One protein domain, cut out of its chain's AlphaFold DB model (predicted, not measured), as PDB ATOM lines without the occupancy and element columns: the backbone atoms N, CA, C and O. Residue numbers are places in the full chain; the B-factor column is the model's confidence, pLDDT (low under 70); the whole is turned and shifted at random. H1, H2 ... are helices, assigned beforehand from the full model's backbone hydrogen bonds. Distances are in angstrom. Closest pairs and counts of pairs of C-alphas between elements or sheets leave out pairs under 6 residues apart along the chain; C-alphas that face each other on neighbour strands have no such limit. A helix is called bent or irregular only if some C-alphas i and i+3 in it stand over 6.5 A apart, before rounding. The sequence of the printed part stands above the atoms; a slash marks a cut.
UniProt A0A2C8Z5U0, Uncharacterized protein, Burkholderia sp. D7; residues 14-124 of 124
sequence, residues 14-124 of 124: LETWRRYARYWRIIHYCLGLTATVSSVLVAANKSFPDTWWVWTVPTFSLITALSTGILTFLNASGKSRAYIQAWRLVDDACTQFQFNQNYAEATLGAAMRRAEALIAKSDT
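Overview. This is residues 14 to 124 of the 124 residues of an uncharacterized protein of Burkholderia sp. D7 (UniProt A0A2C8Z5U0). The model is a long, thin rod made of two helical hairpins set end to end: the longest helix, H1, has H2 folded back along it, and H3 with H4 folded back along H3. H1 reaches past the junction of the two hairpins, and its residues 14 to 28 pack on H3. The printed part has 111 residues with four named helices, H1 to H4 in chain order, and no named strand; the class is all helix. It is extended, with a radius of gyration of the C-alphas of 21.4 A, and spans 74 by 26 by 17 A.

Along the chain. H1, residues 14 to 47, begins with C-alpha 14 at (43.684, -43.314, -28.246) and is 50.2 A long. It is irregular: C-alphas 43 and 46 are 7.5 A apart. H2, residues 50 to 74, is 36.3 A long, with a kink of 34 degrees near residue 57; it is only just irregular, C-alphas 52 and 55 being 7.0 A apart. H3, residues 76 to 99, measures 34.6 A. H4, residues 105 to 123, measures 27.6 A and ends with C-alpha 123 at (28.121, -34.833, -31.566).

Arrangement. H1 and H2 form a helical hairpin and touch, the closest C-alphas being those of Ala 35 and Thr 64, 4.3 A apart. Their shallow tilt is 30 degrees, opposite ways. With residues 14 to 28 alone, H1 touches H3; the closest C-alphas, of Ala 21 and Ser 80, are 4.4 A apart, and the tilt is a shallow 29 degrees, opposite ways. H2 and H3 meet only through their link. H3 and H4, a second helical hairpin, touch at a shallow tilt of 4 degrees, opposite ways; their closest C-alphas, of Ala 86 and Ala 115, are 4.1 A apart. H4 is apart from H1 and H2. Every O i to N i+4 pair is within hydrogen-bond range in H3 and H4, against 27 of 30 in H1 and 16 of 21 in H2.

Size, cuts and confidence. The C-alphas farthest apart, of Thr 51 and Asn 102, are 74.3 A from each other. The printed part has no cut, and the three links are tight. Residues 46 to 52, of which 50 to 52 belong to H2, stand free. The mean pLDDT of the printed part is 90.7; residues 46 to 54 are under 70.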
ATOM      1  N   LEU A  14      43.738 -42.417 -27.090       94.69
ATOM      2  CA  LEU A  14      43.684 -43.314 -28.246       94.69
ATOM      3  C   LEU A  14      42.895 -44.588 -27.924       94.69
ATOM      4  O   LEU A  14      41.977 -44.953 -28.663       94.69
ATOM      5  N   GLU A  15      43.201 -45.244 -26.808       96.12
ATOM      6  CA  GLU A  15      42.493 -46.462 -26.410       96.12
ATOM      7  C   GLU A  15      41.005 -46.185 -26.140       96.12
ATOM      8  O   GLU A  15      40.125 -46.916 -26.607       96.12
ATOM      9  N   THR A  16      40.702 -45.074 -25.471       96.38
ATOM     10  CA  THR A  16      39.324 -44.635 -25.213       96.38
ATOM     11  C   THR A  16      38.547 -44.398 -26.512       96.38
ATOM     12  O   THR A  16      37.438 -44.910 -26.685       96.38
ATOM     13  N   TRP A  17      39.128 -43.683 -27.477       96.62
ATOM     14  CA  TRP A  17      38.493 -43.430 -28.773       96.62
ATOM     15  C   TRP A  17      38.294 -44.708 -29.581       96.62
ATOM     16  O   TRP A  17      37.243 -44.889 -30.199       96.62
ATOM     17  N   ARG A  18      39.247 -45.644 -29.525       95.75
ATOM     18  CA  ARG A  18      39.112 -46.961 -30.157       95.75
ATOM     19  C   ARG A  18      37.953 -47.762 -29.556       95.75
ATOM     20  O   ARG A  18      37.196 -48.399 -30.298       95.75
ATOM     21  N   ARG A  19      37.775 -47.714 -28.232       97.25
ATOM     22  CA  ARG A  19      36.644 -48.351 -27.536       97.25
ATOM     23  C   ARG A  19      35.311 -47.728 -27.939       97.25
ATOM     24  O   ARG A  19      34.398 -48.470 -28.300       97.25
ATOM     25  N   TYR A  20      35.207 -46.400 -27.973       95.75
ATOM     26  CA  TYR A  20      33.982 -45.725 -28.416       95.75
ATOM     27  C   TYR A  20      33.655 -45.992 -29.885       95.75
ATOM     28  O   TYR A  20      32.508 -46.301 -30.207       95.75
ATOM     29  N   ALA A  21      34.654 -45.984 -30.770       94.94
ATOM     30  CA  ALA A  21      34.481 -46.389 -32.162       94.94
ATOM     31  C   ALA A  21      33.854 -47.786 -32.276       94.94
ATOM     32  O   ALA A  21      32.914 -47.986 -33.053       94.94
ATOM     33  N   ARG A  22      34.355 -48.749 -31.487       96.06
ATOM     34  CA  ARG A  22      33.831 -50.119 -31.441       96.06
ATOM     35  C   ARG A  22      32.410 -50.162 -30.886       96.06
ATOM     36  O   ARG A  22      31.576 -50.845 -31.474       96.06
ATOM     37  N   TYR A  23      32.133 -49.440 -29.804       96.69
ATOM     38  CA  TYR A  23      30.812 -49.379 -29.181       96.69
ATOM     39  C   TYR A  23      29.746 -48.856 -30.152       96.69
ATOM     40  O   TYR A  23      28.758 -49.540 -30.416       96.69
ATOM     41  N   TRP A  24      30.000 -47.711 -30.790       96.06
ATOM     42  CA  TRP A  24      29.092 -47.141 -31.787       96.06
ATOM     43  C   TRP A  24      28.888 -48.055 -32.996       96.06
ATOM     44  O   TRP A  24      27.778 -48.168 -33.516       96.06
ATOM     45  N   ARG A  25      29.941 -48.766 -33.417       95.44
ATOM     46  CA  ARG A  25      29.852 -49.746 -34.502       95.44
ATOM     47  C   ARG A  25      28.959 -50.930 -34.130       95.44
ATOM     48  O   ARG A  25      28.169 -51.367 -34.960       95.44
ATOM     49  N   ILE A  26      29.072 -51.431 -32.898       96.56
ATOM     50  CA  ILE A  26      28.214 -52.508 -32.389       96.56
ATOM     51  C   ILE A  26      26.755 -52.047 -32.378       96.56
ATOM     52  O   ILE A  26      25.921 -52.732 -32.958       96.56
ATOM     53  N   ILE A  27      26.458 -50.866 -31.824       94.56
ATOM     54  CA  ILE A  27      25.097 -50.304 -31.825       94.56
ATOM     55  C   ILE A  27      24.536 -50.227 -33.246       94.56
ATOM     56  O   ILE A  27      23.428 -50.697 -33.494       94.56
ATOM     57  N   HIS A  28      25.307 -49.669 -34.185       94.44
ATOM     58  CA  HIS A  28      24.869 -49.508 -35.568       94.44
ATOM     59  C   HIS A  28      24.506 -50.849 -36.217       94.44
ATOM     60  O   HIS A  28      23.439 -50.969 -36.815       94.44
ATOM     61  N   TYR A  29      25.362 -51.865 -36.076       95.00
ATOM     62  CA  TYR A  29      25.100 -53.174 -36.673       95.00
ATOM     63  C   TYR A  29      24.003 -53.952 -35.955       95.00
ATOM     64  O   TYR A  29      23.210 -54.596 -36.631       95.00
ATOM     65  N   CYS A  30      23.912 -53.880 -34.626       95.75
ATOM     66  CA  CYS A  30      22.831 -54.525 -33.885       95.75
ATOM     67  C   CYS A  30      21.472 -53.953 -34.302       95.75
ATOM     68  O   CYS A  30      20.602 -54.720 -34.699       95.75
ATOM     69  N   LEU A  31      21.318 -52.625 -34.302       93.38
ATOM     70  CA  LEU A  31      20.072 -51.963 -34.704       93.38
ATOM     71  C   LEU A  31      19.755 -52.156 -36.191       93.38
ATOM     72  O   LEU A  31      18.606 -52.386 -36.559       93.38
ATOM     73  N   GLY A  32      20.766 -52.076 -37.061       93.62
ATOM     74  CA  GLY A  32      20.585 -52.306 -38.493       93.62
ATOM     75  C   GLY A  32      20.155 -53.743 -38.793       93.62
ATOM     76  O   GLY A  32      19.247 -53.965 -39.596       93.62
ATOM     77  N   LEU A  33      20.754 -54.722 -38.109       95.62
ATOM     78  CA  LEU A  33      20.402 -56.130 -38.259       95.62
ATOM     79  C   LEU A  33      18.994 -56.414 -37.723       95.62
ATOM     80  O   LEU A  33      18.209 -57.046 -38.427       95.62
ATOM     81  N   THR A  34      18.641 -55.919 -36.530       93.62
ATOM     82  CA  THR A  34      17.295 -56.111 -35.962       93.62
ATOM     83  C   THR A  34      16.221 -55.474 -36.832       93.62
ATOM     84  O   THR A  34      15.198 -56.112 -37.083       93.62
ATOM     85  N   ALA A  35      16.460 -54.261 -37.343       92.75
ATOM     86  CA  ALA A  35      15.546 -53.585 -38.258       92.75
ATOM     87  C   ALA A  35      15.348 -54.384 -39.553       92.75
ATOM     88  O   ALA A  35      14.211 -54.589 -39.978       92.75
ATOM     89  N   THR A  36      16.444 -54.879 -40.142       93.69
ATOM     90  CA  THR A  36      16.422 -55.642 -41.400       93.69
ATOM     91  C   THR A  36      15.682 -56.965 -41.236       93.69
ATOM     92  O   THR A  36      14.755 -57.239 -41.994       93.69
ATOM     93  N   VAL A  37      16.035 -57.767 -40.225       93.75
ATOM     94  CA  VAL A  37      15.385 -59.063 -39.968       93.75
ATOM     95  C   VAL A  37      13.895 -58.871 -39.688       93.75
ATOM     96  O   VAL A  37      13.067 -59.540 -40.301       93.75
ATOM     97  N   SER A  38      13.542 -57.912 -38.830       90.44
ATOM     98  CA  SER A  38      12.141 -57.625 -38.501       90.44
ATOM     99  C   SER A  38      11.358 -57.142 -39.728       90.44
ATOM    100  O   SER A  38      10.236 -57.587 -39.955       90.44
ATOM    101  N   SER A  39      11.969 -56.319 -40.590       89.94
ATOM    102  CA  SER A  39      11.339 -55.855 -41.832       89.94
ATOM    103  C   SER A  39      11.093 -56.998 -42.818       89.94
ATOM    104  O   SER A  39      10.053 -57.024 -43.474       89.94
ATOM    105  N   VAL A  40      12.032 -57.942 -42.931       90.94
ATOM    106  CA  VAL A  40      11.879 -59.129 -43.784       90.94
ATOM    107  C   VAL A  40      10.759 -60.028 -43.259       90.94
ATOM    108  O   VAL A  40       9.938 -60.487 -44.049       90.94
ATOM    109  N   LEU A  41      10.673 -60.233 -41.940       87.44
ATOM    110  CA  LEU A  41       9.599 -61.018 -41.321       87.44
ATOM    111  C   LEU A  41       8.218 -60.396 -41.565       87.44
ATOM    112  O   LEU A  41       7.286 -61.110 -41.921       87.44
ATOM    113  N   VAL A  42       8.099 -59.068 -41.458       86.69
ATOM    114  CA  VAL A  42       6.859 -58.346 -41.794       86.69
ATOM    115  C   VAL A  42       6.503 -58.512 -43.277       86.69
ATOM    116  O   VAL A  42       5.342 -58.744 -43.609       86.69
ATOM    117  N   ALA A  43       7.485 -58.436 -44.180       86.38
ATOM    118  CA  ALA A  43       7.253 -58.603 -45.617       86.38
ATOM    119  C   ALA A  43       6.845 -60.040 -46.000       86.38
ATOM    120  O   ALA A  43       6.060 -60.235 -46.928       86.38
ATOM    121  N   ALA A  44       7.337 -61.045 -45.269       84.62
ATOM    122  CA  ALA A  44       7.051 -62.462 -45.498       84.62
ATOM    123  C   ALA A  44       5.654 -62.917 -45.023       84.62
ATOM    124  O   ALA A  44       5.301 -64.082 -45.207       84.62
ATOM    125  N   ASN A  45       4.841 -62.014 -44.457       73.44
ATOM    126  CA  ASN A  45       3.519 -62.300 -43.881       73.44
ATOM    127  C   ASN A  45       2.559 -63.066 -44.824       73.44
ATOM    128  O   ASN A  45       1.705 -63.810 -44.366       73.44
ATOM    129  N   LYS A  46       2.713 -62.952 -46.150       66.06
ATOM    130  CA  LYS A  46       1.839 -63.646 -47.119       66.06
ATOM    131  C   LYS A  46       2.071 -65.162 -47.236       66.06
ATOM    132  O   LYS A  46       1.303 -65.822 -47.926       66.06
ATOM    133  N   SER A  47       3.119 -65.707 -46.617       66.44
ATOM    134  CA  SER A  47       3.563 -67.092 -46.846       66.44
ATOM    135  C   SER A  47       3.194 -68.082 -45.731       66.44
ATOM    136  O   SER A  47       3.602 -69.239 -45.805       66.44
ATOM    137  N   PHE A  48       2.463 -67.664 -44.691       62.53
ATOM    138  CA  PHE A  48       2.277 -68.457 -43.469       62.53
ATOM    139  C   PHE A  48       0.831 -68.407 -42.922       62.53
ATOM    140  O   PHE A  48       0.110 -67.465 -43.233       62.53
ATOM    141  N   PRO A  49       0.395 -69.393 -42.105       64.12
ATOM    142  CA  PRO A  49      -0.990 -69.503 -41.621       64.12
ATOM    143  C   PRO A  49      -1.437 -68.344 -40.709       64.12
ATOM    144  O   PRO A  49      -0.676 -67.893 -39.849       64.12
ATOM    145  N   ASP A  50      -2.705 -67.937 -40.837       68.69
ATOM    146  CA  ASP A  50      -3.292 -66.709 -40.263       68.69
ATOM    147  C   ASP A  50      -3.243 -66.581 -38.726       68.69
ATOM    148  O   ASP A  50      -3.286 -65.476 -38.188       68.69
ATOM    149  N   THR A  51      -3.141 -67.680 -37.975       65.25
ATOM    150  CA  THR A  51      -3.325 -67.665 -36.510       65.25
ATOM    151  C   THR A  51      -2.094 -67.241 -35.703       65.25
ATOM    152  O   THR A  51      -2.253 -66.743 -34.589       65.25
ATOM    153  N   TRP A  52      -0.872 -67.377 -36.234       60.62
ATOM    154  CA  TRP A  52       0.363 -66.961 -35.537       60.62
ATOM    155  C   TRP A  52       0.708 -65.474 -35.753       60.62
ATOM    156  O   TRP A  52       1.415 -64.856 -34.950       60.62
ATOM    157  N   TRP A  53       0.199 -64.871 -36.831       65.69
ATOM    158  CA  TRP A  53       0.655 -63.562 -37.311       65.69
ATOM    159  C   TRP A  53      -0.103 -62.348 -36.766       65.69
ATOM    160  O   TRP A  53       0.437 -61.241 -36.794       65.69
ATOM    161  N   VAL A  54      -1.280 -62.547 -36.160       67.69
ATOM    162  CA  VAL A  54      -2.103 -61.462 -35.582       67.69
ATOM    163  C   VAL A  54      -1.334 -60.635 -34.541       67.69
ATOM    164  O   VAL A  54      -1.468 -59.414 -34.498       67.69
ATOM    165  N   TRP A  55      -0.474 -61.277 -33.743       71.12
ATOM    166  CA  TRP A  55       0.298 -60.616 -32.680       71.12
ATOM    167  C   TRP A  55       1.763 -60.347 -33.053       71.12
ATOM    168  O   TRP A  55       2.396 -59.440 -32.508       71.12
ATOM    169  N   THR A  56       2.323 -61.105 -33.997       76.94
ATOM    170  CA  THR A  56       3.751 -61.026 -34.336       76.94
ATOM    171  C   THR A  56       4.053 -59.958 -35.389       76.94
ATOM    172  O   THR A  56       5.044 -59.245 -35.227       76.94
ATOM    173  N   VAL A  57       3.191 -59.738 -36.394       80.19
ATOM    174  CA  VAL A  57       3.401 -58.667 -37.398       80.19
ATOM    175  C   VAL A  57       3.453 -57.269 -36.762       80.19
ATOM    176  O   VAL A  57       4.409 -56.542 -37.049       80.19
ATOM    177  N   PRO A  58       2.512 -56.871 -35.877       84.50
ATOM    178  CA  PRO A  58       2.566 -55.552 -35.241       84.50
ATOM    179  C   PRO A  58       3.824 -55.376 -34.386       84.50
ATOM    180  O   PRO A  58       4.441 -54.311 -34.397       84.50
ATOM    181  N   THR A  59       4.247 -56.441 -33.701       86.88
ATOM    182  CA  THR A  59       5.449 -56.438 -32.861       86.88
ATOM    183  C   THR A  59       6.712 -56.223 -33.694       86.88
ATOM    184  O   THR A  59       7.500 -55.328 -33.391       86.88
ATOM    185  N   PHE A  60       6.901 -56.982 -34.782       88.06
ATOM    186  CA  PHE A  60       8.061 -56.801 -35.663       88.06
ATOM    187  C   PHE A  60       8.037 -55.450 -36.385       88.06
ATOM    188  O   PHE A  60       9.084 -54.822 -36.519       88.06
ATOM    189  N   SER A  61       6.858 -54.957 -36.776       88.25
ATOM    190  CA  SER A  61       6.713 -53.622 -37.365       88.25
ATOM    191  C   SER A  61       7.147 -52.519 -36.391       88.25
ATOM    192  O   SER A  61       7.930 -51.642 -36.765       88.25
ATOM    193  N   LEU A  62       6.728 -52.607 -35.122       91.81
ATOM    194  CA  LEU A  62       7.141 -51.678 -34.073       91.81
ATOM    195  C   LEU A  62       8.655 -51.745 -33.819       91.81
ATOM    196  O   LEU A  62       9.309 -50.705 -33.747       91.81
ATOM    197  N   ILE A  63       9.229 -52.950 -33.739       91.44
ATOM    198  CA  ILE A  63      10.677 -53.143 -33.556       91.44
ATOM    199  C   ILE A  63      11.461 -52.534 -34.720       91.44
ATOM    200  O   ILE A  63      12.463 -51.853 -34.481       91.44
ATOM    201  N   THR A  64      11.020 -52.736 -35.966       91.94
ATOM    202  CA  THR A  64      11.645 -52.121 -37.144       91.94
ATOM    203  C   THR A  64      11.584 -50.601 -37.060       91.94
ATOM    204  O   THR A  64      12.615 -49.949 -37.214       91.94
ATOM    205  N   ALA A  65      10.409 -50.028 -36.780       92.00
ATOM    206  CA  ALA A  65      10.234 -48.581 -36.703       92.00
ATOM    207  C   ALA A  65      11.114 -47.955 -35.609       92.00
ATOM    208  O   ALA A  65      11.828 -46.986 -35.870       92.00
ATOM    209  N   LEU A  66      11.129 -48.549 -34.410       93.25
ATOM    210  CA  LEU A  66      11.967 -48.096 -33.299       93.25
ATOM    211  C   LEU A  66      13.456 -48.230 -33.624       93.25
ATOM    212  O   LEU A  66      14.207 -47.275 -33.441       93.25
ATOM    213  N   SER A  67      13.888 -49.379 -34.146       91.50
ATOM    214  CA  SER A  67      15.297 -49.615 -34.481       91.50
ATOM    215  C   SER A  67      15.792 -48.625 -35.537       91.50
ATOM    216  O   SER A  67      16.856 -48.035 -35.362       91.50
ATOM    217  N   THR A  68      15.009 -48.379 -36.592       90.81
ATOM    218  CA  THR A  68      15.344 -47.402 -37.642       90.81
ATOM    219  C   THR A  68      15.332 -45.967 -37.112       90.81
ATOM    220  O   THR A  68      16.226 -45.183 -37.444       90.81
ATOM    221  N   GLY A  69      14.369 -45.623 -36.252       92.19
ATOM    222  CA  GLY A  69      14.303 -44.317 -35.595       92.19
ATOM    223  C   GLY A  69      15.530 -44.050 -34.721       92.19
ATOM    224  O   GLY A  69      16.194 -43.028 -34.887       92.19
ATOM    225  N   ILE A  70      15.895 -45.006 -33.860       92.50
ATOM    226  CA  ILE A  70      17.089 -44.930 -33.006       92.50
ATOM    227  C   ILE A  70      18.359 -44.849 -33.860       92.50
ATOM    228  O   ILE A  70      19.233 -44.029 -33.580       92.50
ATOM    229  N   LEU A  71      18.466 -45.663 -34.916       90.56
ATOM    230  CA  LEU A  71      19.622 -45.663 -35.816       90.56
ATOM    231  C   LEU A  71      19.847 -44.290 -36.459       90.56
ATOM    232  O   LEU A  71      20.989 -43.835 -36.558       90.56
ATOM    233  N   THR A  72      18.753 -43.648 -36.871       90.31
ATOM    234  CA  THR A  72      18.758 -42.329 -37.508       90.31
ATOM    235  C   THR A  72      19.098 -41.241 -36.496       90.31
ATOM    236  O   THR A  72      20.012 -40.456 -36.733       90.31
ATOM    237  N   PHE A  73      18.422 -41.230 -35.344       92.81
ATOM    238  CA  PHE A  73      18.607 -40.210 -34.313       92.81
ATOM    239  C   PHE A  73      20.007 -40.243 -33.691       92.81
ATOM    240  O   PHE A  73      20.647 -39.207 -33.546       92.81
ATOM    241  N   LEU A  74      20.521 -41.433 -33.354       91.50
ATOM    242  CA  LEU A  74      21.838 -41.558 -32.721       91.50
ATOM    243  C   LEU A  74      23.001 -41.290 -33.680       91.50
ATOM    244  O   LEU A  74      24.127 -41.098 -33.218       91.50
ATOM    245  N   ASN A  75      22.768 -41.342 -34.997       93.19
ATOM    246  CA  ASN A  75      23.808 -41.238 -36.023       93.19
ATOM    247  C   ASN A  75      25.043 -42.117 -35.705       93.19
ATOM    248  O   ASN A  75      26.200 -41.709 -35.845       93.19
ATOM    249  N   ALA A  76      24.801 -43.351 -35.241       92.81
ATOM    250  CA  ALA A  76      25.842 -44.228 -34.695       92.81
ATOM    251  C   ALA A  76      26.990 -44.490 -35.693       92.81
ATOM    252  O   ALA A  76      28.157 -44.583 -35.308       92.81
ATOM    253  N   SER A  77      26.675 -44.555 -36.993       93.69
ATOM    254  CA  SER A  77      27.674 -44.705 -38.060       93.69
ATOM    255  C   SER A  77      28.569 -43.469 -38.189       93.69
ATOM    256  O   SER A  77      29.791 -43.604 -38.273       93.69
ATOM    257  N   GLY A  78      27.981 -42.266 -38.148       94.81
ATOM    258  CA  GLY A  78      28.716 -41.002 -38.180       94.81
ATOM    259  C   GLY A  78      29.676 -40.875 -37.001       94.81
ATOM    260  O   GLY A  78      30.872 -40.659 -37.208       94.81
ATOM    261  N   LYS A  79      29.185 -41.133 -35.782       94.69
ATOM    262  CA  LYS A  79      29.999 -41.116 -34.557       94.69
ATOM    263  C   LYS A  79      31.135 -42.135 -34.604       94.69
ATOM    264  O   LYS A  79      32.291 -41.783 -34.391       94.69
ATOM    265  N   SER A  80      30.844 -43.392 -34.956       96.00
ATOM    266  CA  SER A  80      31.876 -44.435 -35.075       96.00
ATOM    267  C   SER A  80      32.988 -44.030 -36.049       96.00
ATOM    268  O   SER A  80      34.172 -44.152 -35.727       96.00
ATOM    269  N   ARG A  81      32.624 -43.493 -37.222       96.25
ATOM    270  CA  ARG A  81      33.594 -43.021 -38.222       96.25
ATOM    271  C   ARG A  81      34.437 -41.861 -37.702       96.25
ATOM    272  O   ARG A  81      35.645 -41.882 -37.924       96.25
ATOM    273  N   ALA A  82      33.837 -40.902 -37.001       97.19
ATOM    274  CA  ALA A  82      34.557 -39.774 -36.417       97.19
ATOM    275  C   ALA A  82      35.609 -40.239 -35.398       97.19
ATOM    276  O   ALA A  82      36.773 -39.859 -35.520       97.19
ATOM    277  N   TYR A  83      35.251 -41.147 -34.482       97.31
ATOM    278  CA  TYR A  83      36.211 -41.732 -33.538       97.31
ATOM    279  C   TYR A  83      37.336 -42.511 -34.237       97.31
ATOM    280  O   TYR A  83      38.490 -42.401 -33.834       97.31
ATOM    281  N   ILE A  84      37.042 -43.270 -35.301       97.31
ATOM    282  CA  ILE A  84      38.080 -43.989 -36.068       97.31
ATOM    283  C   ILE A  84      39.026 -43.009 -36.767       97.31
ATOM    284  O   ILE A  84      40.235 -43.230 -36.776       97.31
ATOM    285  N   GLN A  85      38.497 -41.945 -37.372       97.44
ATOM    286  CA  GLN A  85      39.314 -40.929 -38.038       97.44
ATOM    287  C   GLN A  85      40.192 -40.172 -37.038       97.44
ATOM    288  O   GLN A  85      41.383 -40.011 -37.286       97.44
ATOM    289  N   ALA A  86      39.622 -39.779 -35.897       97.19
ATOM    290  CA  ALA A  86      40.339 -39.166 -34.783       97.19
ATOM    291  C   ALA A  86      41.469 -40.073 -34.267       97.19
ATOM    292  O   ALA A  86      42.607 -39.626 -34.138       97.19
ATOM    293  N   TRP A  87      41.171 -41.360 -34.059       97.44
ATOM    294  CA  TRP A  87      42.151 -42.361 -33.644       97.44
ATOM    295  C   TRP A  87      43.297 -42.493 -34.650       97.44
ATOM    296  O   TRP A  87      44.447 -42.339 -34.268       97.44
ATOM    297  N   ARG A  88      42.998 -42.691 -35.944       97.50
ATOM    298  CA  ARG A  88      44.026 -42.829 -36.996       97.50
ATOM    299  C   ARG A  88      44.926 -41.603 -37.100       97.50
ATOM    300  O   ARG A  88      46.122 -41.742 -37.316       97.50
ATOM    301  N   LEU A  89      44.343 -40.414 -36.968       97.38
ATOM    302  CA  LEU A  89      45.074 -39.158 -37.075       97.38
ATOM    303  C   LEU A  89      46.087 -38.988 -35.936       97.38
ATOM    304  O   LEU A  89      47.201 -38.526 -36.167       97.38
ATOM    305  N   VAL A  90      45.711 -39.362 -34.712       96.94
ATOM    306  CA  VAL A  90      46.615 -39.288 -33.559       96.94
ATOM    307  C   VAL A  90      47.601 -40.453 -33.543       96.94
ATOM    308  O   VAL A  90      48.756 -40.235 -33.207       96.94
ATOM    309  N   ASP A  91      47.195 -41.654 -33.951       97.56
ATOM    310  CA  ASP A  91      48.071 -42.829 -34.051       97.56
ATOM    311  C   ASP A  91      49.227 -42.603 -35.045       97.56
ATOM    312  O   ASP A  91      50.392 -42.862 -34.732       97.56
ATOM    313  N   ASP A  92      48.932 -42.001 -36.203       97.06
ATOM    314  CA  ASP A  92      49.952 -41.582 -37.171       97.06
ATOM    315  C   ASP A  92      50.885 -40.509 -36.582       97.06
ATOM    316  O   ASP A  92      52.108 -40.640 -36.634       97.06
ATOM    317  N   ALA A  93      50.332 -39.488 -35.915       96.44
ATOM    318  CA  ALA A  93      51.133 -38.457 -35.255       96.44
ATOM    319  C   ALA A  93      52.017 -39.019 -34.124       96.44
ATOM    320  O   ALA A  93      53.155 -38.575 -33.963       96.44
ATOM    321  N   CYS A  94      51.526 -39.997 -33.360       96.12
ATOM    322  CA  CYS A  94      52.294 -40.727 -32.351       96.12
ATOM    323  C   CYS A  94      53.433 -41.516 -32.994       96.12
ATOM    324  O   CYS A  94      54.563 -41.451 -32.514       96.12
ATOM    325  N   THR A  95      53.165 -42.204 -34.103       95.81
ATOM    326  CA  THR A  95      54.185 -42.936 -34.865       95.81
ATOM    327  C   THR A  95      55.281 -41.983 -35.349       95.81
ATOM    328  O   THR A  95      56.465 -42.216 -35.098       95.81
ATOM    329  N   GLN A  96      54.911 -40.850 -35.953       95.44
ATOM    330  CA  GLN A  96      55.873 -39.827 -36.375       95.44
ATOM    331  C   GLN A  96      56.678 -39.284 -35.191       95.44
ATOM    332  O   GLN A  96      57.900 -39.193 -35.263       95.44
ATOM    333  N   PHE A  97      56.020 -38.989 -34.072       95.12
ATOM    334  CA  PHE A  97      56.676 -38.517 -32.856       95.12
ATOM    335  C   PHE A  97      57.707 -39.513 -32.306       95.12
ATOM    336  O   PHE A  97      58.796 -39.119 -31.890       95.12
ATOM    337  N   GLN A  98      57.370 -40.801 -32.315       94.75
ATOM    338  CA  GLN A  98      58.209 -41.874 -31.789       94.75
ATOM    339  C   GLN A  98      59.472 -42.108 -32.620       94.75
ATOM    340  O   GLN A  98      60.538 -42.342 -32.043       94.75
ATOM    341  N   PHE A  99      59.357 -42.052 -33.950       94.31
ATOM    342  CA  PHE A  99      60.434 -42.425 -34.873       94.31
ATOM    343  C   PHE A  99      61.197 -41.234 -35.469       94.31
ATOM    344  O   PHE A  99      62.333 -41.410 -35.911       94.31
ATOM    345  N   ASN A 100      60.633 -40.024 -35.455       92.75
ATOM    346  CA  ASN A 100      61.277 -38.815 -35.963       92.75
ATOM    347  C   ASN A 100      61.631 -37.856 -34.813       92.75
ATOM    348  O   ASN A 100      60.770 -37.188 -34.237       92.75
ATOM    349  N   GLN A 101      62.925 -37.743 -34.502       89.31
ATOM    350  CA  GLN A 101      63.404 -36.867 -33.424       89.31
ATOM    351  C   GLN A 101      63.144 -35.377 -33.685       89.31
ATOM    352  O   GLN A 101      63.006 -34.614 -32.734       89.31
ATOM    353  N   ASN A 102      62.996 -34.980 -34.951       92.50
ATOM    354  CA  ASN A 102      62.688 -33.601 -35.331       92.50
ATOM    355  C   ASN A 102      61.180 -33.302 -35.305       92.50
ATOM    356  O   ASN A 102      60.767 -32.177 -35.589       92.50
ATOM    357  N   TYR A 103      60.335 -34.288 -34.990       93.00
ATOM    358  CA  TYR A 103      58.896 -34.081 -34.914       93.00
ATOM    359  C   TYR A 103      58.534 -33.294 -33.649       93.00
ATOM    360  O   TYR A 103      58.742 -33.750 -32.521       93.00
ATOM    361  N   ALA A 104      57.998 -32.089 -33.825       92.94
ATOM    362  CA  ALA A 104      57.693 -31.197 -32.713       92.94
ATOM    363  C   ALA A 104      56.512 -31.701 -31.863       92.94
ATOM    364  O   ALA A 104      55.488 -32.146 -32.387       92.94
ATOM    365  N   GLU A 105      56.606 -31.536 -30.539       92.44
ATOM    366  CA  GLU A 105      55.504 -31.815 -29.599       92.44
ATOM    367  C   GLU A 105      54.252 -30.992 -29.919       92.44
ATOM    368  O   GLU A 105      53.129 -31.489 -29.835       92.44
ATOM    369  N   ALA A 106      54.440 -29.753 -30.381       93.75
ATOM    370  CA  ALA A 106      53.352 -28.890 -30.826       93.75
ATOM    371  C   ALA A 106      52.536 -29.511 -31.975       93.75
ATOM    372  O   ALA A 106      51.318 -29.323 -32.025       93.75
ATOM    373  N   THR A 107      53.174 -30.283 -32.863       94.62
ATOM    374  CA  THR A 107      52.506 -30.971 -33.977       94.62
ATOM    375  C   THR A 107      51.661 -32.140 -33.476       94.62
ATOM    376  O   THR A 107      50.525 -32.305 -33.920       94.62
ATOM    377  N   LEU A 108      52.154 -32.901 -32.489       94.62
ATOM    378  CA  LEU A 108      51.362 -33.933 -31.808       94.62
ATOM    379  C   LEU A 108      50.147 -33.316 -31.090       94.62
ATOM    380  O   LEU A 108      49.021 -33.790 -31.244       94.62
ATOM    381  N   GLY A 109      50.342 -32.203 -30.378       95.62
ATOM    382  CA  GLY A 109      49.249 -31.463 -29.739       95.62
ATOM    383  C   GLY A 109      48.230 -30.894 -30.739       95.62
ATOM    384  O   GLY A 109      47.029 -30.880 -30.469       95.62
ATOM    385  N   ALA A 110      48.676 -30.454 -31.919       97.12
ATOM    386  CA  ALA A 110      47.785 -30.010 -32.989       97.12
ATOM    387  C   ALA A 110      46.954 -31.165 -33.569       97.12
ATOM    388  O   ALA A 110      45.761 -30.988 -33.825       97.12
ATOM    389  N   ALA A 111      47.555 -32.350 -33.720       97.00
ATOM    390  CA  ALA A 111      46.848 -33.557 -34.133       97.00
ATOM    391  C   ALA A 111      45.745 -33.931 -33.125       97.00
ATOM    392  O   ALA A 111      44.601 -34.143 -33.525       97.00
ATOM    393  N   MET A 112      46.048 -33.890 -31.821       97.50
ATOM    394  CA  MET A 112      45.063 -34.116 -30.753       97.50
ATOM    395  C   MET A 112      43.858 -33.173 -30.851       97.50
ATOM    396  O   MET A 112      42.721 -33.637 -30.900       97.50
ATOM    397  N   ARG A 113      44.091 -31.858 -30.964       97.75
ATOM    398  CA  ARG A 113      43.004 -30.869 -31.100       97.75
ATOM    399  C   ARG A 113      42.156 -31.101 -32.350       97.75
ATOM    400  O   ARG A 113      40.936 -30.965 -32.315       97.75
ATOM    401  N   ARG A 114      42.791 -31.463 -33.467       97.44
ATOM    402  CA  ARG A 114      42.078 -31.767 -34.715       97.44
ATOM    403  C   ARG A 114      41.215 -33.020 -34.579       97.44
ATOM    404  O   ARG A 114      40.094 -33.034 -35.077       97.44
ATOM    405  N   ALA A 115      41.719 -34.048 -33.908       97.19
ATOM    406  CA  ALA A 115      40.978 -35.270 -33.635       97.19
ATOM    407  C   ALA A 115      39.768 -35.024 -32.715       97.19
ATOM    408  O   ALA A 115      38.673 -35.498 -33.008       97.19
ATOM    409  N   GLU A 116      39.925 -34.204 -31.675       96.94
ATOM    410  CA  GLU A 116      38.810 -33.767 -30.824       96.94
ATOM    411  C   GLU A 116      37.746 -32.998 -31.612       96.94
ATOM    412  O   GLU A 116      36.556 -33.268 -31.462       96.94
ATOM    413  N   ALA A 117      38.156 -32.093 -32.505       97.31
ATOM    414  CA  ALA A 117      37.226 -31.345 -33.349       97.31
ATOM    415  C   ALA A 117      36.416 -32.255 -34.295       97.31
ATOM    416  O   ALA A 117      35.242 -31.987 -34.550       97.31
ATOM    417  N   LEU A 118      37.015 -33.344 -34.799       96.19
ATOM    418  CA  LEU A 118      36.301 -34.343 -35.605       96.19
ATOM    419  C   LEU A 118      35.213 -35.053 -34.794       96.19
ATOM    420  O   LEU A 118      34.107 -35.241 -35.300       96.19
ATOM    421  N   ILE A 119      35.518 -35.424 -33.547       96.62
ATOM    422  CA  ILE A 119      34.556 -36.066 -32.643       96.62
ATOM    423  C   ILE A 119      33.436 -35.081 -32.297       96.62
ATOM    424  O   ILE A 119      32.269 -35.408 -32.501       96.62
ATOM    425  N   ALA A 120      33.778 -33.853 -31.898       95.75
ATOM    426  CA  ALA A 120      32.808 -32.820 -31.537       95.75
ATOM    427  C   ALA A 120      31.821 -32.514 -32.677       95.75
ATOM    428  O   ALA A 120      30.622 -32.405 -32.447       95.75
ATOM    429  N   LYS A 121      32.299 -32.462 -33.928       94.00
ATOM    430  CA  LYS A 121      31.438 -32.273 -35.107       94.00
ATOM    431  C   LYS A 121      30.445 -33.422 -35.328       94.00
ATOM    432  O   LYS A 121      29.438 -33.234 -35.996       94.00
ATOM    433  N   SER A 122      30.738 -34.620 -34.826       91.62
ATOM    434  CA  SER A 122      29.817 -35.762 -34.896       91.62
ATOM    435  C   SER A 122      28.816 -35.813 -33.737       91.62
ATOM    436  O   SER A 122      27.903 -36.646 -33.747       91.62
ATOM    437  N   ASP A 123      28.997 -34.954 -32.732       83.88
ATOM    438  CA  ASP A 123      28.121 -34.833 -31.566       83.88
ATOM    439  C   ASP A 123      27.032 -33.770 -31.715       83.88
ATOM    440  O   ASP A 123      26.026 -33.857 -31.013       83.88
ATOM    441  N   THR A 124      27.203 -32.845 -32.660       70.12
ATOM    442  CA  THR A 124      26.202 -31.864 -33.109       70.12
ATOM    443  C   THR A 124      25.333 -32.409 -34.230       70.12
ATOM    444  O   THR A 124      24.110 -32.166 -34.192       70.12
TER     445      THR A 124